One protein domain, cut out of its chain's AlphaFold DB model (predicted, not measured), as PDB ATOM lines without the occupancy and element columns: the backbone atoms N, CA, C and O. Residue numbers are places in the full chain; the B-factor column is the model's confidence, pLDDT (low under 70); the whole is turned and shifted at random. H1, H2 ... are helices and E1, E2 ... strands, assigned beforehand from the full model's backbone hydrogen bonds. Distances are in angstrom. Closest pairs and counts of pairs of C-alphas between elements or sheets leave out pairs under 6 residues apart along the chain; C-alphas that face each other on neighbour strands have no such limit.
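What this domain is: This is residues 146 to 157 and 922 to 1076 of the 1269 residues of an uncharacterized protein of bacterium CG2_30_54_10 (UniProt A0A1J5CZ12). A bundle of three side-by-side helices, H5, H6 and H7, forms one half of the domain, and beside it stands the helical hairpin H2 and H3, with H1 along H2 on the side away from H3. H8 lies at the end beyond H7, and the two strands E1 and E2 lie toward the H1 and H2 end. The printed part has 167 residues with eight named helices and two named strands, in the order E1, E2, H1 to H8, and is mostly helix. It is compact, with a radius of gyration of the C-alphas of 17.0 A and spans of 49 by 37 by 30 A.

How they stand to each other: E1, residues 150 to 155, and E2, residues 930 to 932, are near each other, with 7 pairs of C-alphas within 10 A, and each pairs with no named strand. The closest C-alphas of E2 and H1, residues 951 to 964, are those of Tyr 931 and Phe 953, 7.0 A apart. H1 and H2, residues 972 to 983, are close but not clearly touching, at a shallow tilt of 29 degrees, opposite ways; their closest C-alphas, Tyr 957 and Tyr 981, are 7.0 A apart. H2 and H3, residues 988 to 995, are a hairpin and touch, with C-alphas 979 and 991 closest at 4.4 A. H4, residues 1001 to 1004, is near H2 and H5, residues 1007 to 1019. H3 and H5 only just touch, with 3 pairs of C-alphas within 8 A, Glu 992 and Leu 1016 closest at 7.3 A; H5 does so with residues 1016 to 1019 alone. H5, H6, residues 1023 to 1033, and H7, residues 1039 to 1055, are an up-and-down bundle, each running against the one before it. H5 and H6 touch as a hairpin, Ala 1014 and Ala 1026 closest at 4.1 A; H6 and H7 do too, Ala 1030 and Phe 1045 closest at 4.9 A. H7 and H8, residues 1068 to 1076, are only just apart, their closest C-alphas 8.3 A apart. Every O i to N i+4 pair is within hydrogen-bond range in H1, H2, H3, H5 and H8, with 5 of 7 in H6 and 12 of 13 in H7; H4 is too short for such a pair.

Where its parts are: E1 begins at C-alpha 150 (40.411, 36.861, 9.442) and is 14.1 A long. H1 measures 20.1 A, H2 16.3 A, H5 18.3 A and H6 15.9 A. H7, the longest helix with 17 residues, measures 23.9 A from C-alpha 1039 (47.754, 26.888, 13.329). H8 ends at C-alpha 1076 (50.647, 35.192, 36.708).

The domain as a whole: The C-alphas farthest apart, Arg 923 and Gly 1057, are 51.0 A apart. Residues 158 to 921 are not printed, and C-alphas 157 and 922 are 28.7 A apart across the cut. The links E2 to H1 and H7 to H8 are long. Mean pLDDT of the printed part is 92.1, and no printed residue is under 70.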
ATOM      1  N   LEU A 146      33.416  32.862  13.322       96.00
ATOM      2  CA  LEU A 146      32.831  32.329  12.088       96.00
ATOM      3  C   LEU A 146      33.763  32.538  10.887       96.00
ATOM      4  O   LEU A 146      33.751  31.721   9.961       96.00
ATOM      5  N   LEU A 147      34.566  33.604  10.923       96.25
ATOM      6  CA  LEU A 147      35.630  33.892   9.963       96.25
ATOM      7  C   LEU A 147      36.704  32.798   9.983       96.25
ATOM      8  O   LEU A 147      37.247  32.451  11.035       96.25
ATOM      9  N   LEU A 148      37.033  32.278   8.802       94.75
ATOM     10  CA  LEU A 148      37.997  31.197   8.642       94.75
ATOM     11  C   LEU A 148      39.427  31.754   8.705       94.75
ATOM     12  O   LEU A 148      40.201  31.356   9.580       94.75
ATOM     13  N   ASN A 149      39.732  32.730   7.840       95.06
ATOM     14  CA  ASN A 149      41.007  33.446   7.763       95.06
ATOM     15  C   ASN A 149      40.768  34.951   7.964       95.06
ATOM     16  O   ASN A 149      40.559  35.671   6.990       95.06
ATOM     17  N   PRO A 150      40.724  35.459   9.203       95.06
ATOM     18  CA  PRO A 150      40.411  36.861   9.442       95.06
ATOM     19  C   PRO A 150      41.619  37.789   9.282       95.06
ATOM     20  O   PRO A 150      42.715  37.477   9.743       95.06
ATOM     21  N   TRP A 151      41.381  38.987   8.749       95.31
ATOM     22  CA  TRP A 151      42.326  40.104   8.759       95.31
ATOM     23  C   TRP A 151      41.663  41.393   9.261       95.31
ATOM     24  O   TRP A 151      40.439  41.529   9.234       95.31
ATOM     25  N   SER A 152      42.477  42.323   9.759       95.44
ATOM     26  CA  SER A 152      42.016  43.549  10.417       95.44
ATOM     27  C   SER A 152      41.812  44.688   9.417       95.44
ATOM     28  O   SER A 152      42.763  45.143   8.781       95.44
ATOM     29  N   LEU A 153      40.576  45.188   9.307       92.75
ATOM     30  CA  LEU A 153      40.261  46.381   8.513       92.75
ATOM     31  C   LEU A 153      40.743  47.665   9.195       92.75
ATOM     32  O   LEU A 153      41.187  48.601   8.529       92.75
ATOM     33  N   ARG A 154      40.550  47.758  10.518       92.88
ATOM     34  CA  ARG A 154      40.803  48.968  11.317       92.88
ATOM     35  C   ARG A 154      40.678  48.716  12.817       92.88
ATOM     36  O   ARG A 154      39.895  47.884  13.270       92.88
ATOM     37  N   LYS A 155      41.339  49.576  13.594       94.69
ATOM     38  CA  LYS A 155      41.051  49.775  15.022       94.69
ATOM     39  C   LYS A 155      39.685  50.444  15.198       94.69
ATOM     40  O   LYS A 155      39.275  51.262  14.376       94.69
ATOM     41  N   THR A 156      39.000  50.089  16.279       93.00
ATOM     42  CA  THR A 156      37.665  50.586  16.642       93.00
ATOM     43  C   THR A 156      37.727  51.478  17.885       93.00
ATOM     44  O   THR A 156      38.772  51.582  18.547       93.00
ATOM     45  N   ASP A 157      36.616  52.140  18.201       86.50
ATOM     46  CA  ASP A 157      36.495  53.030  19.352       86.50
ATOM     47  C   ASP A 157      35.312  52.635  20.245       86.50
ATOM     48  O   ASP A 157      34.210  52.335  19.780       86.50
ATOM     49  N   ALA A 922      26.230  38.224  -1.690       89.75
ATOM     50  CA  ALA A 922      26.558  38.279  -3.121       89.75
ATOM     51  C   ALA A 922      26.573  39.716  -3.689       89.75
ATOM     52  O   ALA A 922      27.318  40.015  -4.623       89.75
ATOM     53  N   ARG A 923      25.779  40.634  -3.115       90.50
ATOM     54  CA  ARG A 923      25.785  42.064  -3.469       90.50
ATOM     55  C   ARG A 923      26.960  42.866  -2.909       90.50
ATOM     56  O   ARG A 923      27.240  43.928  -3.465       90.50
ATOM     57  N   PHE A 924      27.664  42.362  -1.895       91.38
ATOM     58  CA  PHE A 924      28.594  43.106  -1.024       91.38
ATOM     59  C   PHE A 924      27.912  44.242  -0.230       91.38
ATOM     60  O   PHE A 924      28.564  45.179   0.220       91.38
ATOM     61  N   ALA A 925      26.591  44.155  -0.036       90.06
ATOM     62  CA  ALA A 925      25.823  45.060   0.821       90.06
ATOM     63  C   ALA A 925      25.907  44.669   2.312       90.06
ATOM     64  O   ALA A 925      25.651  45.495   3.187       90.06
ATOM     65  N   TYR A 926      26.281  43.419   2.607       92.94
ATOM     66  CA  TYR A 926      26.614  42.942   3.947       92.94
ATOM     67  C   TYR A 926      27.795  41.967   3.889       92.94
ATOM     68  O   TYR A 926      27.885  41.131   2.995       92.94
ATOM     69  N   GLN A 927      28.670  42.036   4.890       94.31
ATOM     70  CA  GLN A 927      29.704  41.039   5.172       94.31
ATOM     71  C   GLN A 927      29.652  40.736   6.673       94.31
ATOM     72  O   GLN A 927      29.368  41.636   7.469       94.31
ATOM     73  N   HIS A 928      29.931  39.497   7.090       95.88
ATOM     74  CA  HIS A 928      30.153  39.240   8.514       95.88
ATOM     75  C   HIS A 928      31.440  39.942   8.976       95.88
ATOM     76  O   HIS A 928      32.447  39.919   8.267       95.88
ATOM     77  N   ARG A 929      31.395  40.583  10.149       96.88
ATOM     78  CA  ARG A 929      32.525  41.310  10.739       96.88
ATOM     79  C   ARG A 929      32.618  40.973  12.214       96.88
ATOM     80  O   ARG A 929      31.596  40.911  12.894       96.88
ATOM     81  N   GLU A 930      33.832  40.777  12.695       97.06
ATOM     82  CA  GLU A 930      34.107  40.288  14.041       97.06
ATOM     83  C   GLU A 930      34.978  41.275  14.828       97.06
ATOM     84  O   GLU A 930      35.702  42.080  14.246       97.06
ATOM     85  N   TYR A 931      34.882  41.253  16.160       96.75
ATOM     86  CA  TYR A 931      35.477  42.273  17.029       96.75
ATOM     87  C   TYR A 931      36.279  41.647  18.169       96.75
ATOM     88  O   TYR A 931      35.718  41.188  19.167       96.75
ATOM     89  N   TRP A 932      37.607  41.673  18.045       92.31
ATOM     90  CA  TRP A 932      38.530  41.291  19.114       92.31
ATOM     91  C   TRP A 932      39.808  42.150  19.104       92.31
ATOM     92  O   TRP A 932      40.155  42.722  18.068       92.31
ATOM     93  N   PRO A 933      40.514  42.260  20.246       90.81
ATOM     94  CA  PRO A 933      40.052  41.894  21.589       90.81
ATOM     95  C   PRO A 933      38.942  42.851  22.059       90.81
ATOM     96  O   PRO A 933      39.110  44.065  21.997       90.81
ATOM     97  N   LEU A 934      37.800  42.335  22.524       89.69
ATOM     98  CA  LEU A 934      36.673  43.147  23.010       89.69
ATOM     99  C   LEU A 934      36.263  42.691  24.410       89.69
ATOM    100  O   LEU A 934      35.837  41.554  24.590       89.69
ATOM    101  N   VAL A 935      36.348  43.600  25.383       86.31
ATOM    102  CA  VAL A 935      35.974  43.368  26.786       86.31
ATOM    103  C   VAL A 935      34.915  44.393  27.191       86.31
ATOM    104  O   VAL A 935      35.113  45.595  27.015       86.31
ATOM    105  N   ASN A 936      33.789  43.927  27.734       84.31
ATOM    106  CA  ASN A 936      32.699  44.793  28.183       84.31
ATOM    107  C   ASN A 936      32.901  45.219  29.645       84.31
ATOM    108  O   ASN A 936      33.277  44.417  30.493       84.31
ATOM    109  N   ALA A 937      32.594  46.479  29.967       78.44
ATOM    110  CA  ALA A 937      32.702  46.999  31.337       78.44
ATOM    111  C   ALA A 937      31.541  46.571  32.266       78.44
ATOM    112  O   ALA A 937      31.636  46.707  33.488       78.44
ATOM    113  N   ARG A 938      30.427  46.092  31.694       78.50
ATOM    114  CA  ARG A 938      29.198  45.645  32.373       78.50
ATOM    115  C   ARG A 938      28.561  44.512  31.550       78.50
ATOM    116  O   ARG A 938      28.476  44.638  30.333       78.50
ATOM    117  N   VAL A 939      28.097  43.446  32.211       80.88
ATOM    118  CA  VAL A 939      27.429  42.280  31.574       80.88
ATOM    119  C   VAL A 939      25.912  42.496  31.453       80.88
ATOM    120  O   VAL A 939      25.303  42.276  30.400       80.88
ATOM    121  N   TYR A 940      25.292  42.959  32.540       82.81
ATOM    122  CA  TYR A 940      23.866  43.296  32.601       82.81
ATOM    123  C   TYR A 940      23.612  44.708  32.060       82.81
ATOM    124  O   TYR A 940      24.543  45.500  31.901       82.81
ATOM    125  N   GLN A 941      22.359  45.021  31.733       83.19
ATOM    126  CA  GLN A 941      22.030  46.296  31.108       83.19
ATOM    127  C   GLN A 941      22.110  47.438  32.137       83.19
ATOM    128  O   GLN A 941      21.635  47.332  33.267       83.19
ATOM    129  N   LEU A 942      22.725  48.549  31.729       80.31
ATOM    130  CA  LEU A 942      22.786  49.775  32.516       80.31
ATOM    131  C   LEU A 942      21.755  50.769  31.965       80.31
ATOM    132  O   LEU A 942      21.830  51.178  30.806       80.31
ATOM    133  N   GLY A 943      20.777  51.119  32.799       79.88
ATOM    134  CA  GLY A 943      19.684  52.036  32.467       79.88
ATOM    135  C   GLY A 943      18.571  51.455  31.593       79.88
ATOM    136  O   GLY A 943      18.377  50.243  31.508       79.88
ATOM    137  N   GLN A 944      17.751  52.325  30.993       77.81
ATOM    138  CA  GLN A 944      16.462  51.918  30.403       77.81
ATOM    139  C   GLN A 944      16.560  51.082  29.114       77.81
ATOM    140  O   GLN A 944      15.626  50.339  28.810       77.81
ATOM    141  N   LYS A 945      17.663  51.181  28.362       82.38
ATOM    142  CA  LYS A 945      17.896  50.448  27.106       82.38
ATOM    143  C   LYS A 945      19.324  49.901  27.081       82.38
ATOM    144  O   LYS A 945      20.258  50.661  27.322       82.38
ATOM    145  N   ARG A 946      19.511  48.619  26.736       85.25
ATOM    146  CA  ARG A 946      20.843  48.042  26.476       85.25
ATOM    147  C   ARG A 946      21.518  48.804  25.327       85.25
ATOM    148  O   ARG A 946      20.911  49.000  24.275       85.25
ATOM    149  N   LYS A 947      22.771  49.217  25.530       87.19
ATOM    150  CA  LYS A 947      23.592  49.962  24.566       87.19
ATOM    151  C   LYS A 947      24.877  49.184  24.279       87.19
ATOM    152  O   LYS A 947      25.509  48.686  25.205       87.19
ATOM    153  N   ILE A 948      25.275  49.102  23.010       92.38
ATOM    154  CA  ILE A 948      26.611  48.638  22.615       92.38
ATOM    155  C   ILE A 948      27.539  49.860  22.638       92.38
ATOM    156  O   ILE A 948      27.203  50.900  22.070       92.38
ATOM    157  N   LEU A 949      28.665  49.764  23.351       90.12
ATOM    158  CA  LEU A 949      29.566  50.905  23.586       90.12
ATOM    159  C   LEU A 949      30.669  51.054  22.531       90.12
ATOM    160  O   LEU A 949      31.212  52.146  22.385       90.12
ATOM    161  N   ASN A 950      30.990  49.980  21.809       94.75
ATOM    162  CA  ASN A 950      31.872  50.018  20.647       94.75
ATOM    163  C   ASN A 950      31.074  50.470  19.418       94.75
ATOM    164  O   ASN A 950      30.060  49.852  19.082       94.75
ATOM    165  N   GLU A 951      31.488  51.559  18.772       93.88
ATOM    166  CA  GLU A 951      30.668  52.213  17.744       93.88
ATOM    167  C   GLU A 951      30.536  51.363  16.476       93.88
ATOM    168  O   GLU A 951      29.442  51.231  15.925       93.88
ATOM    169  N   GLN A 952      31.632  50.733  16.051       96.62
ATOM    170  CA  GLN A 952      31.679  49.906  14.846       96.62
ATOM    171  C   GLN A 952      30.874  48.612  15.033       96.62
ATOM    172  O   GLN A 952      30.019  48.307  14.202       96.62
ATOM    173  N   PHE A 953      31.035  47.920  16.168       96.88
ATOM    174  CA  PHE A 953      30.196  46.768  16.515       96.88
ATOM    175  C   PHE A 953      28.713  47.153  16.654       96.88
ATOM    176  O   PHE A 953      27.842  46.431  16.170       96.88
ATOM    177  N   SER A 954      28.399  48.310  17.248       96.12
ATOM    178  CA  SER A 954      27.016  48.801  17.332       96.12
ATOM    179  C   SER A 954      26.398  48.976  15.938       96.12
ATOM    180  O   SER A 954      25.301  48.477  15.687       96.12
ATOM    181  N   ALA A 955      27.121  49.609  15.006       96.44
ATOM    182  CA  ALA A 955      26.679  49.775  13.623       96.44
ATOM    183  C   ALA A 955      26.493  48.426  12.902       96.44
ATOM    184  O   ALA A 955      25.456  48.207  12.281       96.44
ATOM    185  N   GLN A 956      27.441  47.496  13.040       97.00
ATOM    186  CA  GLN A 956      27.375  46.169  12.421       97.00
ATOM    187  C   GLN A 956      26.239  45.297  12.978       97.00
ATOM    188  O   GLN A 956      25.566  44.591  12.228       97.00
ATOM    189  N   TYR A 957      25.967  45.368  14.284       96.94
ATOM    190  CA  TYR A 957      24.828  44.677  14.891       96.94
ATOM    191  C   TYR A 957      23.493  45.253  14.387       96.94
ATOM    192  O   TYR A 957      22.573  44.492  14.084       96.94
ATOM    193  N   GLN A 958      23.392  46.577  14.212       95.94
ATOM    194  CA  GLN A 958      22.231  47.194  13.558       95.94
ATOM    195  C   GLN A 958      22.132  46.827  12.068       95.94
ATOM    196  O   GLN A 958      21.018  46.669  11.572       95.94
ATOM    197  N   ALA A 959      23.254  46.638  11.367       95.25
ATOM    198  CA  ALA A 959      23.272  46.173   9.981       95.25
ATOM    199  C   ALA A 959      22.734  44.737   9.860       95.25
ATOM    200  O   ALA A 959      21.840  44.502   9.049       95.25
ATOM    201  N   LEU A 960      23.168  43.807  10.728       95.94
ATOM    202  CA  LEU A 960      22.581  42.463  10.794       95.94
ATOM    203  C   LEU A 960      21.072  42.536  11.067       95.94
ATOM    204  O   LEU A 960      20.292  41.961  10.316       95.94
ATOM    205  N   LEU A 961      20.638  43.244  12.117       95.00
ATOM    206  CA  LEU A 961      19.207  43.352  12.443       95.00
ATOM    207  C   LEU A 961      18.387  43.990  11.306       95.00
ATOM    208  O   LEU A 961      17.228  43.625  11.101       95.00
ATOM    209  N   SER A 962      18.990  44.911  10.552       93.06
ATOM    210  CA  SER A 962      18.375  45.540   9.379       93.06
ATOM    211  C   SER A 962      18.252  44.602   8.180       93.06
ATOM    212  O   SER A 962      17.353  44.824   7.373       93.06
ATOM    213  N   ASP A 963      19.076  43.554   8.082       92.62
ATOM    214  CA  ASP A 963      18.900  42.489   7.093       92.62
ATOM    215  C   ASP A 963      17.933  41.399   7.555       92.62
ATOM    216  O   ASP A 963      16.990  41.061   6.840       92.62
ATOM    217  N   LEU A 964      18.104  40.887   8.778       94.00
ATOM    218  CA  LEU A 964      17.290  39.780   9.290       94.00
ATOM    219  C   LEU A 964      15.788  40.106   9.320       94.00
ATOM    220  O   LEU A 964      14.975  39.195   9.192       94.00
ATOM    221  N   ARG A 965      15.400  41.389   9.410       92.88
ATOM    222  CA  ARG A 965      13.991  41.826   9.313       92.88
ATOM    223  C   ARG A 965      13.327  41.537   7.956       92.88
ATOM    224  O   ARG A 965      12.103  41.543   7.886       92.88
ATOM    225  N   TYR A 966      14.108  41.345   6.889       90.88
ATOM    226  CA  TYR A 966      13.610  41.010   5.549       90.88
ATOM    227  C   TYR A 966      13.516  39.494   5.310       90.88
ATOM    228  O   TYR A 966      12.932  39.058   4.319       90.88
ATOM    229  N   ARG A 967      14.067  38.672   6.213       88.81
ATOM    230  CA  ARG A 967      14.050  37.210   6.101       88.81
ATOM    231  C   ARG A 967      12.775  36.655   6.735       88.81
ATOM    232  O   ARG A 967      12.505  36.890   7.908       88.81
ATOM    233  N   SER A 968      12.005  35.873   5.978       87.12
ATOM    234  CA  SER A 968      10.791  35.207   6.482       87.12
ATOM    235  C   SER A 968      11.095  34.136   7.537       87.12
ATOM    236  O   SER A 968      10.282  33.884   8.424       87.12
ATOM    237  N   THR A 969      12.279  33.525   7.460       90.75
ATOM    238  CA  THR A 969      12.847  32.624   8.468       90.75
ATOM    239  C   THR A 969      14.355  32.857   8.567       90.75
ATOM    240  O   THR A 969      14.992  33.235   7.587       90.75
ATOM    241  N   LEU A 970      14.933  32.645   9.752       93.44
ATOM    242  CA  LEU A 970      16.385  32.698   9.944       93.44
ATOM    243  C   LEU A 970      17.013  31.367   9.523       93.44
ATOM    244  O   LEU A 970      16.614  30.319  10.047       93.44
ATOM    245  N   SER A 971      18.009  31.414   8.636       93.25
ATOM    246  CA  SER A 971      18.854  30.252   8.348       93.25
ATOM    247  C   SER A 971      19.765  29.940   9.536       93.25
ATOM    248  O   SER A 971      19.984  30.776  10.415       93.25
ATOM    249  N   ASP A 972      20.349  28.748   9.565       95.88
ATOM    250  CA  ASP A 972      21.238  28.367  10.662       95.88
ATOM    251  C   ASP A 972      22.585  29.110  10.622       95.88
ATOM    252  O   ASP A 972      23.179  29.366  11.668       95.88
ATOM    253  N   VAL A 973      23.005  29.590   9.446       93.44
ATOM    254  CA  VAL A 973      24.124  30.539   9.307       93.44
ATOM    255  C   VAL A 973      23.771  31.905   9.915       93.44
ATOM    256  O   VAL A 973      24.606  32.509  10.593       93.44
ATOM    257  N   ASP A 974      22.525  32.371   9.755       94.56
ATOM    258  CA  ASP A 974      22.041  33.596  10.412       94.56
ATOM    259  C   ASP A 974      21.994  33.424  11.934       94.56
ATOM    260  O   ASP A 974      22.409  34.319  12.671       94.56
ATOM    261  N   ARG A 975      21.548  32.254  12.423       97.00
ATOM    262  CA  ARG A 975      21.573  31.922  13.858       97.00
ATOM    263  C   ARG A 975      22.990  31.980  14.402       97.00
ATOM    264  O   ARG A 975      23.196  32.655  15.401       97.00
ATOM    265  N   MET A 976      23.962  31.349  13.744       97.56
ATOM    266  CA  MET A 976      25.364  31.396  14.172       97.56
ATOM    267  C   MET A 976      25.891  32.840  14.264       97.56
ATOM    268  O   MET A 976      26.522  33.195  15.260       97.56
ATOM    269  N   ALA A 977      25.561  33.707  13.298       96.75
ATOM    270  CA  ALA A 977      25.913  35.130  13.355       96.75
ATOM    271  C   ALA A 977      25.205  35.885  14.502       96.75
ATOM    272  O   ALA A 977      25.809  36.754  15.134       96.75
ATOM    273  N   VAL A 978      23.953  35.541  14.822       97.88
ATOM    274  CA  VAL A 978      23.247  36.065  16.006       97.88
ATOM    275  C   VAL A 978      23.918  35.593  17.301       97.88
ATOM    276  O   VAL A 978      24.183  36.422  18.171       97.88
ATOM    277  N   VAL A 979      24.256  34.303  17.429       98.12
ATOM    278  CA  VAL A 979      24.969  33.753  18.598       98.12
ATOM    279  C   VAL A 979      26.293  34.486  18.802       98.12
ATOM    280  O   VAL A 979      26.571  34.915  19.921       98.12
ATOM    281  N   TYR A 980      27.065  34.711  17.734       97.62
ATOM    282  CA  TYR A 980      28.320  35.462  17.785       97.62
ATOM    283  C   TYR A 980      28.147  36.847  18.428       97.62
ATOM    284  O   TYR A 980      28.760  37.154  19.454       97.62
ATOM    285  N   TYR A 981      27.261  37.681  17.875       97.62
ATOM    286  CA  TYR A 981      27.067  39.038  18.384       97.62
ATOM    287  C   TYR A 981      26.382  39.078  19.763       97.62
ATOM    288  O   TYR A 981      26.526  40.071  20.479       97.62
ATOM    289  N   LEU A 982      25.651  38.032  20.167       96.25
ATOM    290  CA  LEU A 982      25.135  37.887  21.534       96.25
ATOM    291  C   LEU A 982      26.257  37.547  22.526       96.25
ATOM    292  O   LEU A 982      26.321  38.161  23.592       96.25
ATOM    293  N   LEU A 983      27.187  36.658  22.161       95.50
ATOM    294  CA  LEU A 983      28.382  36.365  22.960       95.50
ATOM    295  C   LEU A 983      29.317  37.581  23.067       95.50
ATOM    296  O   LEU A 983      29.847  37.834  24.147       95.50
ATOM    297  N   LEU A 984      29.436  38.415  22.023       94.75
ATOM    298  CA  LEU A 984      30.139  39.704  22.128       94.75
ATOM    299  C   LEU A 984      29.525  40.669  23.161       94.75
ATOM    300  O   LEU A 984      30.222  41.558  23.648       94.75
ATOM    301  N   GLN A 985      28.241  40.512  23.499       93.38
ATOM    302  CA  GLN A 985      27.505  41.306  24.497       93.38
ATOM    303  C   GLN A 985      27.392  40.607  25.868       93.38
ATOM    304  O   GLN A 985      26.631  41.075  26.718       93.38
ATOM    305  N   ASP A 986      28.082  39.474  26.054       91.31
ATOM    306  CA  ASP A 986      27.987  38.573  27.215       91.31
ATOM    307  C   ASP A 986      26.562  38.034  27.484       91.31
ATOM    308  O   ASP A 986      26.215  37.634  28.596       91.31
ATOM    309  N   ARG A 987      25.711  37.980  26.449       92.56
ATOM    310  CA  ARG A 987      24.310  37.510  26.509       92.56
ATOM    311  C   ARG A 987      24.227  35.990  26.315       92.56
ATOM    312  O   ARG A 987      23.530  35.507  25.423       92.56
ATOM    313  N   VAL A 988      24.963  35.237  27.139       92.69
ATOM    314  CA  VAL A 988      25.174  33.781  26.981       92.69
ATOM    315  C   VAL A 988      23.856  32.996  26.928       92.69
ATOM    316  O   VAL A 988      23.684  32.179  26.030       92.69
ATOM    317  N   GLU A 989      22.887  33.291  27.802       92.75
ATOM    318  CA  GLU A 989      21.575  32.612  27.822       92.75
ATOM    319  C   GLU A 989      20.754  32.824  26.537       92.75
ATOM    320  O   GLU A 989      19.969  31.968  26.130       92.75
ATOM    321  N   GLU A 990      20.902  33.982  25.893       94.62
ATOM    322  CA  GLU A 990      20.221  34.275  24.631       94.62
ATOM    323  C   GLU A 990      20.962  33.620  23.462       94.62
ATOM    324  O   GLU A 990      20.325  33.034  22.589       94.62
ATOM    325  N   GLY A 991      22.301  33.638  23.485       95.94
ATOM    326  CA  GLY A 991      23.136  32.892  22.544       95.94
ATOM    327  C   GLY A 991      22.830  31.392  22.568       95.94
ATOM    328  O   GLY A 991      22.588  30.807  21.520       95.94
ATOM    329  N   GLU A 992      22.729  30.785  23.754       95.19
ATOM    330  CA  GLU A 992      22.350  29.376  23.939       95.19
ATOM    331  C   GLU A 992      21.022  29.038  23.236       95.19
ATOM    332  O   GLU A 992      20.936  28.039  22.520       95.19
ATOM    333  N   LYS A 993      20.000  29.898  23.362       96.25
ATOM    334  CA  LYS A 993      18.678  29.696  22.738       96.25
ATOM    335  C   LYS A 993      18.717  29.752  21.208       96.25
ATOM    336  O   LYS A 993      18.001  28.991  20.560       96.25
ATOM    337  N   PHE A 994      19.542  30.622  20.620       97.44
ATOM    338  CA  PHE A 994      19.742  30.647  19.165       97.44
ATOM    339  C   PHE A 994      20.620  29.483  18.681       97.44
ATOM    340  O   PHE A 994      20.344  28.927  17.619       97.44
ATOM    341  N   PHE A 995      21.621  29.076  19.466       97.81
ATOM    342  CA  PHE A 995      22.529  27.975  19.140       97.81
ATOM    343  C   PHE A 995      21.824  26.613  19.167       97.81
ATOM    344  O   PHE A 995      21.948  25.837  18.225       97.81
ATOM    345  N   ALA A 996      20.996  26.348  20.182       96.81
ATOM    346  CA  ALA A 996      20.207  25.118  20.296       96.81
ATOM    347  C   ALA A 996      19.132  24.954  19.196       96.81
ATOM    348  O   ALA A 996      18.542  23.881  19.053       96.81
ATOM    349  N   ALA A 997      18.865  26.007  18.416       96.62
ATOM    350  CA  ALA A 997      17.986  25.954  17.252       96.62
ATOM    351  C   ALA A 997      18.712  25.570  15.945       96.62
ATOM    352  O   ALA A 997      18.020  25.260  14.977       96.62
ATOM    353  N   VAL A 998      20.053  25.562  15.918       97.31
ATOM    354  CA  VAL A 998      20.866  25.136  14.764       97.31
ATOM    355  C   VAL A 998      20.848  23.612  14.633       97.31
ATOM    356  O   VAL A 998      21.128  22.893  15.591       97.31
ATOM    357  N   LYS A 999      20.497  23.125  13.440       95.94
ATOM    358  CA  LYS A 999      20.278  21.707  13.111       95.94
ATOM    359  C   LYS A 999      20.807  21.300  11.734       95.94
ATOM    360  O   LYS A 999      20.949  20.103  11.497       95.94
ATOM    361  N   ASP A1000      21.073  22.250  10.838       95.38
ATOM    362  CA  ASP A1000      21.610  21.986   9.501       95.38
ATOM    363  C   ASP A1000      22.946  21.213   9.586       95.38
ATOM    364  O   ASP A1000      23.922  21.750  10.124       95.38
ATOM    365  N   PRO A1001      23.044  19.977   9.049       94.12
ATOM    366  CA  PRO A1001      24.278  19.195   9.084       94.12
ATOM    367  C   PRO A1001      25.475  19.907   8.444       94.12
ATOM    368  O   PRO A1001      26.601  19.715   8.897       94.12
ATOM    369  N   THR A1002      25.245  20.752   7.433       92.31
ATOM    370  CA  THR A1002      26.304  21.517   6.757       92.31
ATOM    371  C   THR A1002      26.896  22.613   7.642       92.31
ATOM    372  O   THR A1002      28.048  22.986   7.439       92.31
ATOM    373  N   VAL A1003      26.150  23.076   8.654       94.81
ATOM    374  CA  VAL A1003      26.611  24.020   9.683       94.81
ATOM    375  C   VAL A1003      27.161  23.268  10.896       94.81
ATOM    376  O   VAL A1003      28.262  23.567  11.353       94.81
ATOM    377  N   VAL A1004      26.445  22.253  11.391       96.12
ATOM    378  CA  VAL A1004      26.802  21.469  12.592       96.12
ATOM    379  C   VAL A1004      28.143  20.733  12.444       96.12
ATOM    380  O   VAL A1004      28.873  20.563  13.422       96.12
ATOM    381  N   GLN A1005      28.511  20.328  11.226       93.25
ATOM    382  CA  GLN A1005      29.801  19.682  10.943       93.25
ATOM    383  C   GLN A1005      30.979  20.668  10.801       93.25
ATOM    384  O   GLN A1005      32.115  20.219  10.649       93.25
ATOM    385  N   THR A1006      30.754  21.988  10.846       95.38
ATOM    386  CA  THR A1006      31.840  22.976  10.699       95.38
ATOM    387  C   THR A1006      32.705  23.096  11.951       95.38
ATOM    388  O   THR A1006      32.207  23.027  13.077       95.38
ATOM    389  N   MET A1007      34.001  23.369  11.770       95.50
ATOM    390  CA  MET A1007      34.911  23.649  12.890       95.50
ATOM    391  C   MET A1007      34.443  24.839  13.737       95.50
ATOM    392  O   MET A1007      34.596  24.820  14.956       95.50
ATOM    393  N   GLN A1008      33.810  25.841  13.117       96.62
ATOM    394  CA  GLN A1008      33.266  26.987  13.834       96.62
ATOM    395  C   GLN A1008      32.113  26.552  14.743       96.62
ATOM    396  O   GLN A1008      32.162  26.833  15.936       96.62
ATOM    397  N   TYR A1009      31.127  25.789  14.250       97.62
ATOM    398  CA  TYR A1009      30.064  25.251  15.112       97.62
ATOM    399  C   TYR A1009      30.625  24.422  16.275       97.62
ATOM    400  O   TYR A1009      30.197  24.598  17.416       97.62
ATOM    401  N   GLN A1010      31.620  23.569  16.014       97.50
ATOM    402  CA  GLN A1010      32.272  22.768  17.053       97.50
ATOM    403  C   GLN A1010      32.969  23.646  18.110       97.50
ATOM    404  O   GLN A1010      32.826  23.390  19.307       97.50
ATOM    405  N   TYR A1011      33.645  24.728  17.709       97.56
ATOM    406  CA  TYR A1011      34.259  25.669  18.652       97.56
ATOM    407  C   TYR A1011      33.219  26.473  19.450       97.56
ATOM    408  O   TYR A1011      33.350  26.616  20.665       97.56
ATOM    409  N   PHE A1012      32.143  26.940  18.804       97.69
ATOM    410  CA  PHE A1012      31.006  27.571  19.486       97.69
ATOM    411  C   PHE A1012      30.378  26.631  20.523       97.69
ATOM    412  O   PHE A1012      30.120  27.068  21.645       97.69
ATOM    413  N   LYS A1013      30.176  25.347  20.184       97.62
ATOM    414  CA  LYS A1013      29.668  24.343  21.128       97.62
ATOM    415  C   LYS A1013      30.615  24.194  22.318       97.62
ATOM    416  O   LYS A1013      30.172  24.360  23.447       97.62
ATOM    417  N   ALA A1014      31.905  23.959  22.079       97.38
ATOM    418  CA  ALA A1014      32.880  23.753  23.148       97.38
ATOM    419  C   ALA A1014      33.038  24.989  24.066       97.38
ATOM    420  O   ALA A1014      33.141  24.840  25.282       97.38
ATOM    421  N   TYR A1015      32.974  26.209  23.518       96.81
ATOM    422  CA  TYR A1015      32.960  27.458  24.292       96.81
ATOM    423  C   TYR A1015      31.683  27.610  25.139       96.81
ATOM    424  O   TYR A1015      31.745  28.035  26.298       96.81
ATOM    425  N   LEU A1016      30.514  27.268  24.585       96.56
ATOM    426  CA  LEU A1016      29.246  27.281  25.321       96.56
ATOM    427  C   LEU A1016      29.223  26.209  26.418       96.56
ATOM    428  O   LEU A1016      28.818  26.517  27.533       96.56
ATOM    429  N   ASP A1017      29.724  25.005  26.144       96.00
ATOM    430  CA  ASP A1017      29.866  23.925  27.124       96.00
ATOM    431  C   ASP A1017      30.795  24.336  28.281       96.00
ATOM    432  O   ASP A1017      30.423  24.163  29.439       96.00
ATOM    433  N   PHE A1018      31.933  24.990  28.002       92.25
ATOM    434  CA  PHE A1018      32.794  25.603  29.029       92.25
ATOM    435  C   PHE A1018      32.031  26.622  29.890       92.25
ATOM    436  O   PHE A1018      32.106  26.600  31.117       92.25
ATOM    437  N   SER A1019      31.232  27.478  29.245       91.38
ATOM    438  CA  SER A1019      30.398  28.491  29.912       91.38
ATOM    439  C   SER A1019      29.247  27.879  30.737       91.38
ATOM    440  O   SER A1019      28.632  28.574  31.548       91.38
ATOM    441  N   GLN A1020      28.954  26.590  30.528       91.75
ATOM    442  CA  GLN A1020      27.962  25.769  31.234       91.75
ATOM    443  C   GLN A1020      28.599  24.710  32.154       91.75
ATOM    444  O   GLN A1020      27.901  23.793  32.585       91.75
ATOM    445  N   GLU A1021      29.904  24.807  32.433       93.19
ATOM    446  CA  GLU A1021      30.663  23.893  33.309       93.19
ATOM    447  C   GLU A1021      30.773  22.436  32.784       93.19
ATOM    448  O   GLU A1021      31.273  21.545  33.471       93.19
ATOM    449  N   LYS A1022      30.405  22.183  31.518       95.12
ATOM    450  CA  LYS A1022      30.483  20.881  30.822       95.12
ATOM    451  C   LYS A1022      31.868  20.638  30.212       95.12
ATOM    452  O   LYS A1022      32.034  20.507  28.998       95.12
ATOM    453  N   ILE A1023      32.890  20.604  31.063       94.44
ATOM    454  CA  ILE A1023      34.297  20.561  30.628       94.44
ATOM    455  C   ILE A1023      34.597  19.313  29.774       94.44
ATOM    456  O   ILE A1023      35.275  19.425  28.753       94.44
ATOM    457  N   ASP A1024      34.062  18.142  30.135       95.50
ATOM    458  CA  ASP A1024      34.321  16.893  29.404       95.50
ATOM    459  C   ASP A1024      33.739  16.888  27.978       95.50
ATOM    460  O   ASP A1024      34.405  16.409  27.057       95.50
ATOM    461  N   ASP A1025      32.559  17.488  27.760       96.19
ATOM    462  CA  ASP A1025      31.962  17.650  26.423       96.19
ATOM    463  C   ASP A1025      32.844  18.544  25.535       96.19
ATOM    464  O   ASP A1025      33.144  18.202  24.386       96.19
ATOM    465  N   ALA A1026      33.322  19.667  26.081       95.81
ATOM    466  CA  ALA A1026      34.220  20.580  25.379       95.81
ATOM    467  C   ALA A1026      35.573  19.923  25.043       95.81
ATOM    468  O   ALA A1026      36.095  20.091  23.940       95.81
ATOM    469  N   VAL A1027      36.118  19.116  25.960       97.06
ATOM    470  CA  VAL A1027      37.352  18.339  25.754       97.06
ATOM    471  C   VAL A1027      37.163  17.234  24.708       97.06
ATOM    472  O   VAL A1027      38.074  16.988  23.914       97.06
ATOM    473  N   ALA A1028      36.001  16.572  24.666       96.88
ATOM    474  CA  ALA A1028      35.681  15.553  23.663       96.88
ATOM    475  C   ALA A1028      35.591  16.128  22.237       96.88
ATOM    476  O   ALA A1028      35.950  15.447  21.271       96.88
ATOM    477  N   ILE A1029      35.175  17.391  22.101       96.56
ATOM    478  CA  ILE A1029      35.237  18.138  20.840       96.56
ATOM    479  C   ILE A1029      36.685  18.537  20.532       96.56
ATOM    480  O   ILE A1029      37.220  18.174  19.486       96.56
ATOM    481  N   ALA A1030      37.350  19.245  21.449       96.69
ATOM    482  CA  ALA A1030      38.658  19.853  21.200       96.69
ATOM    483  C   ALA A1030      39.763  18.839  20.848       96.69
ATOM    484  O   ALA A1030      40.621  19.128  20.013       96.69
ATOM    485  N   LYS A1031      39.704  17.615  21.396       96.38
ATOM    486  CA  LYS A1031      40.607  16.505  21.031       96.38
ATOM    487  C   LYS A1031      40.610  16.173  19.533       96.38
ATOM    488  O   LYS A1031      41.637  15.730  19.030       96.38
ATOM    489  N   GLN A1032      39.509  16.406  18.817       95.38
ATOM    490  CA  GLN A1032      39.392  16.116  17.378       95.38
ATOM    491  C   GLN A1032      40.217  17.086  16.512       95.38
ATOM    492  O   GLN A1032      40.547  16.769  15.373       95.38
ATOM    493  N   PHE A1033      40.588  18.246  17.065       95.44
ATOM    494  CA  PHE A1033      41.317  19.316  16.380       95.44
ATOM    495  C   PHE A1033      42.732  19.543  16.951       95.44
ATOM    496  O   PHE A1033      43.416  20.480  16.543       95.44
ATOM    497  N   ALA A1034      43.197  18.685  17.868       92.12
ATOM    498  CA  ALA A1034      44.497  18.827  18.532       92.12
ATOM    499  C   ALA A1034      45.696  18.799  17.559       92.12
ATOM    500  O   ALA A1034      46.676  19.501  17.779       92.12
ATOM    501  N   GLU A1035      45.584  18.054  16.455       91.44
ATOM    502  CA  GLU A1035      46.588  17.963  15.379       91.44
ATOM    503  C   GLU A1035      46.115  18.661  14.084       91.44
ATOM    504  O   GLU A1035      46.487  18.275  12.976       91.44
ATOM    505  N   TYR A1036      45.242  19.676  14.186       94.25
ATOM    506  CA  TYR A1036      44.685  20.339  13.001       94.25
ATOM    507  C   TYR A1036      45.780  21.065  12.177       94.25
ATOM    508  O   TYR A1036      46.618  21.769  12.754       94.25
ATOM    509  N   PRO A1037      45.802  20.945  10.831       92.75
ATOM    510  CA  PRO A1037      46.909  21.432  10.000       92.75
ATOM    511  C   PRO A1037      46.982  22.959   9.841       92.75
ATOM    512  O   PRO A1037      47.935  23.442   9.235       92.75
ATOM    513  N   VAL A1038      46.008  23.717  10.362       94.25
ATOM    514  CA  VAL A1038      46.031  25.190  10.378       94.25
ATOM    515  C   VAL A1038      46.205  25.694  11.807       94.25
ATOM    516  O   VAL A1038      45.400  25.391  12.690       94.25
ATOM    517  N   ASP A1039      47.246  26.498  12.014       93.00
ATOM    518  CA  ASP A1039      47.754  26.888  13.329       93.00
ATOM    519  C   ASP A1039      46.714  27.661  14.152       93.00
ATOM    520  O   ASP A1039      46.491  27.310  15.307       93.00
ATOM    521  N   ARG A1040      45.985  28.617  13.550       91.06
ATOM    522  CA  ARG A1040      44.886  29.362  14.207       91.06
ATOM    523  C   ARG A1040      43.893  28.426  14.902       91.06
ATOM    524  O   ARG A1040      43.580  28.605  16.074       91.06
ATOM    525  N   TRP A1041      43.390  27.433  14.175       93.75
ATOM    526  CA  TRP A1041      42.322  26.559  14.660       93.75
ATOM    527  C   TRP A1041      42.841  25.491  15.621       93.75
ATOM    528  O   TRP A1041      42.198  25.227  16.637       93.75
ATOM    529  N   ARG A1042      44.047  24.962  15.379       95.00
ATOM    530  CA  ARG A1042      44.733  24.084  16.334       95.00
ATOM    531  C   ARG A1042      45.000  24.794  17.666       95.00
ATOM    532  O   ARG A1042      44.755  24.214  18.719       95.00
ATOM    533  N   ASN A1043      45.433  26.057  17.634       94.44
ATOM    534  CA  ASN A1043      45.677  26.866  18.830       94.44
ATOM    535  C   ASN A1043      44.377  27.149  19.600       94.44
ATOM    536  O   ASN A1043      44.358  26.989  20.820       94.44
ATOM    537  N   LEU A1044      43.286  27.503  18.903       94.06
ATOM    538  CA  LEU A1044      41.969  27.746  19.509       94.06
ATOM    539  C   LEU A1044      41.453  26.524  20.283       94.06
ATOM    540  O   LEU A1044      41.123  26.641  21.463       94.06
ATOM    541  N   PHE A1045      41.404  25.344  19.655       96.62
ATOM    542  CA  PHE A1045      40.986  24.114  20.343       96.62
ATOM    543  C   PHE A1045      42.023  23.636  21.372       96.62
ATOM    544  O   PHE A1045      41.649  23.101  22.416       96.62
ATOM    545  N   GLY A1046      43.314  23.880  21.138       95.19
ATOM    546  CA  GLY A1046      44.376  23.621  22.108       95.19
ATOM    547  C   GLY A1046      44.193  24.401  23.414       95.19
ATOM    548  O   GLY A1046      44.409  23.839  24.485       95.19
ATOM    549  N   ASP A1047      43.754  25.663  23.354       94.50
ATOM    550  CA  ASP A1047      43.460  26.495  24.536       94.50
ATOM    551  C   ASP A1047      42.399  25.836  25.442       94.50
ATOM    552  O   ASP A1047      42.587  25.734  26.651       94.50
ATOM    553  N   ILE A1048      41.353  25.238  24.854       95.25
ATOM    554  CA  ILE A1048      40.343  24.451  25.591       95.25
ATOM    555  C   ILE A1048      40.996  23.281  26.343       95.25
ATOM    556  O   ILE A1048      40.689  23.043  27.510       95.25
ATOM    557  N   LEU A1049      41.930  22.565  25.708       95.31
ATOM    558  CA  LEU A1049      42.647  21.441  26.327       95.31
ATOM    559  C   LEU A1049      43.643  21.895  27.412       95.31
ATOM    560  O   LEU A1049      43.843  21.174  28.395       95.31
ATOM    561  N   ALA A1050      44.237  23.081  27.261       92.88
ATOM    562  CA  ALA A1050      45.110  23.695  28.259       92.88
ATOM    563  C   ALA A1050      44.316  24.169  29.485       92.88
ATOM    564  O   ALA A1050      44.627  23.743  30.594       92.88
ATOM    565  N   GLN A1051      43.249  24.952  29.299       93.00
ATOM    566  CA  GLN A1051      42.410  25.436  30.400       93.00
ATOM    567  C   GLN A1051      41.690  24.277  31.112       93.00
ATOM    568  O   GLN A1051      41.654  24.242  32.339       93.00
ATOM    569  N   ALA A1052      41.223  23.250  30.390       92.69
ATOM    570  CA  ALA A1052      40.680  22.037  31.014       92.69
ATOM    571  C   ALA A1052      41.741  21.251  31.813       92.69
ATOM    572  O   ALA A1052      41.426  20.643  32.836       92.69
ATOM    573  N   SER A1053      43.007  21.280  31.385       91.06
ATOM    574  CA  SER A1053      44.122  20.708  32.151       91.06
ATOM    575  C   SER A1053      44.458  21.540  33.394       91.06
ATOM    576  O   SER A1053      44.764  20.970  34.440       91.06
ATOM    577  N   GLU A1054      44.366  22.865  33.307       89.12
ATOM    578  CA  GLU A1054      44.590  23.795  34.419       89.12
ATOM    579  C   GLU A1054      43.499  23.670  35.496       89.12
ATOM    580  O   GLU A1054      43.815  23.591  36.681       89.12
ATOM    581  N   ILE A1055      42.233  23.490  35.098       88.50
ATOM    582  CA  ILE A1055      41.120  23.167  36.013       88.50
ATOM    583  C   ILE A1055      41.346  21.820  36.732       88.50
ATOM    584  O   ILE A1055      40.940  21.652  37.881       88.50
ATOM    585  N   GLN A1056      42.067  20.876  36.114       86.62
ATOM    586  CA  GLN A1056      42.527  19.631  36.754       86.62
ATOM    587  C   GLN A1056      43.782  19.811  37.642       86.62
ATOM    588  O   GLN A1056      44.393  18.821  38.046       86.62
ATOM    589  N   GLY A1057      44.198  21.046  37.940       80.56
ATOM    590  CA  GLY A1057      45.324  21.359  38.826       80.56
ATOM    591  C   GLY A1057      46.715  21.229  38.191       80.56
ATOM    592  O   GLY A1057      47.712  21.183  38.913       80.56
ATOM    593  N   LYS A1058      46.815  21.149  36.858       85.31
ATOM    594  CA  LYS A1058      48.104  21.152  36.136       85.31
ATOM    595  C   LYS A1058      48.578  22.599  35.908       85.31
ATOM    596  O   LYS A1058      47.748  23.500  35.840       85.31
ATOM    597  N   PRO A1059      49.892  22.859  35.767       81.56
ATOM    598  CA  PRO A1059      50.392  24.211  35.513       81.56
ATOM    599  C   PRO A1059      49.922  24.760  34.158       81.56
ATOM    600  O   PRO A1059      49.855  24.014  33.176       81.56
ATOM    601  N   ALA A1060      49.674  26.073  34.112       83.00
ATOM    602  CA  ALA A1060      49.236  26.808  32.927       83.00
ATOM    603  C   ALA A1060      50.162  26.584  31.717       83.00
ATOM    604  O   ALA A1060      51.395  26.675  31.811       83.00
ATOM    605  N   GLN A1061      49.558  26.313  30.560       85.12
ATOM    606  CA  GLN A1061      50.258  26.002  29.312       85.12
ATOM    607  C   GLN A1061      50.105  27.141  28.298       85.12
ATOM    608  O   GLN A1061      49.176  27.939  28.372       85.12
ATOM    609  N   VAL A1062      51.051  27.231  27.362       85.06
ATOM    610  CA  VAL A1062      51.044  28.219  26.276       85.06
ATOM    611  C   VAL A1062      51.176  27.445  24.977       85.06
ATOM    612  O   VAL A1062      52.243  26.899  24.692       85.06
ATOM    613  N   ASN A1063      50.078  27.376  24.233       85.00
ATOM    614  CA  ASN A1063      50.000  26.707  22.935       85.00
ATOM    615  C   ASN A1063      50.303  27.696  21.808       85.00
ATOM    616  O   ASN A1063      50.978  27.358  20.839       85.00
ATOM    617  N   ASP A1064      49.841  28.934  21.978       84.44
ATOM    618  CA  ASP A1064      50.090  30.049  21.082       84.44
ATOM    619  C   ASP A1064      51.114  31.002  21.716       84.44
ATOM    620  O   ASP A1064      50.856  31.610  22.756       84.44
ATOM    621  N   GLN A1065      52.292  31.123  21.100       81.00
ATOM    622  CA  GLN A1065      53.372  31.980  21.604       81.00
ATOM    623  C   GLN A1065      53.139  33.475  21.328       81.00
ATOM    624  O   GLN A1065      53.771  34.312  21.973       81.00
ATOM    625  N   GLU A1066      52.235  33.821  20.408       81.25
ATOM    626  CA  GLU A1066      51.836  35.204  20.129       81.25
ATOM    627  C   GLU A1066      50.670  35.650  21.031       81.25
ATOM    628  O   GLU A1066      50.501  36.850  21.283       81.25
ATOM    629  N   SER A1067      49.913  34.696  21.596       83.19
ATOM    630  CA  SER A1067      48.822  34.954  22.545       83.19
ATOM    631  C   SER A1067      49.304  35.658  23.816       83.19
ATOM    632  O   SER A1067      49.851  35.061  24.751       83.19
ATOM    633  N   ARG A1068      49.013  36.965  23.873       84.25
ATOM    634  CA  ARG A1068      49.214  37.824  25.048       84.25
ATOM    635  C   ARG A1068      48.615  37.199  26.303       84.25
ATOM    636  O   ARG A1068      49.244  37.290  27.350       84.25
ATOM    637  N   ASP A1069      47.426  36.608  26.213       81.44
ATOM    638  CA  ASP A1069      46.662  36.159  27.380       81.44
ATOM    639  C   ASP A1069      47.179  34.831  27.949       81.44
ATOM    640  O   ASP A1069      47.377  34.741  29.162       81.44
ATOM    641  N   GLN A1070      47.531  33.853  27.103       84.44
ATOM    642  CA  GLN A1070      48.177  32.610  27.560       84.44
ATOM    643  C   GLN A1070      49.549  32.901  28.192       84.44
ATOM    644  O   GLN A1070      49.856  32.423  29.289       84.44
ATOM    645  N   ALA A1071      50.361  33.753  27.550       84.06
ATOM    646  CA  ALA A1071      51.640  34.197  28.106       84.06
ATOM    647  C   ALA A1071      51.465  34.934  29.450       84.06
ATOM    648  O   ALA A1071      52.247  34.720  30.378       84.06
ATOM    649  N   HIS A1072      50.414  35.753  29.583       83.00
ATOM    650  CA  HIS A1072      50.088  36.446  30.829       83.00
ATOM    651  C   HIS A1072      49.666  35.479  31.940       83.00
ATOM    652  O   HIS A1072      50.144  35.624  33.060       83.00
ATOM    653  N   ASN A1073      48.829  34.473  31.652       82.06
ATOM    654  CA  ASN A1073      48.393  33.507  32.666       82.06
ATOM    655  C   ASN A1073      49.561  32.645  33.180       82.06
ATOM    656  O   ASN A1073      49.736  32.452  34.387       82.06
ATOM    657  N   LYS A1074      50.454  32.205  32.284       83.19
ATOM    658  CA  LYS A1074      51.686  31.502  32.675       83.19
ATOM    659  C   LYS A1074      52.621  32.370  33.532       83.19
ATOM    660  O   LYS A1074      53.256  31.872  34.461       83.19
ATOM    661  N   LEU A1075      52.704  33.673  33.260       81.88
ATOM    662  CA  LEU A1075      53.453  34.602  34.111       81.88
ATOM    663  C   LEU A1075      52.755  34.850  35.458       81.88
ATOM    664  O   LEU A1075      53.443  34.892  36.474       81.88
ATOM    665  N   ALA A1076      51.425  34.959  35.491       80.31
ATOM    666  CA  ALA A1076      50.647  35.192  36.708       80.31
ATOM    667  C   ALA A1076      50.657  33.986  37.665       80.31
ATOM    668  O   ALA A1076      50.885  34.156  38.858       80.31
TER     669      ALA A1076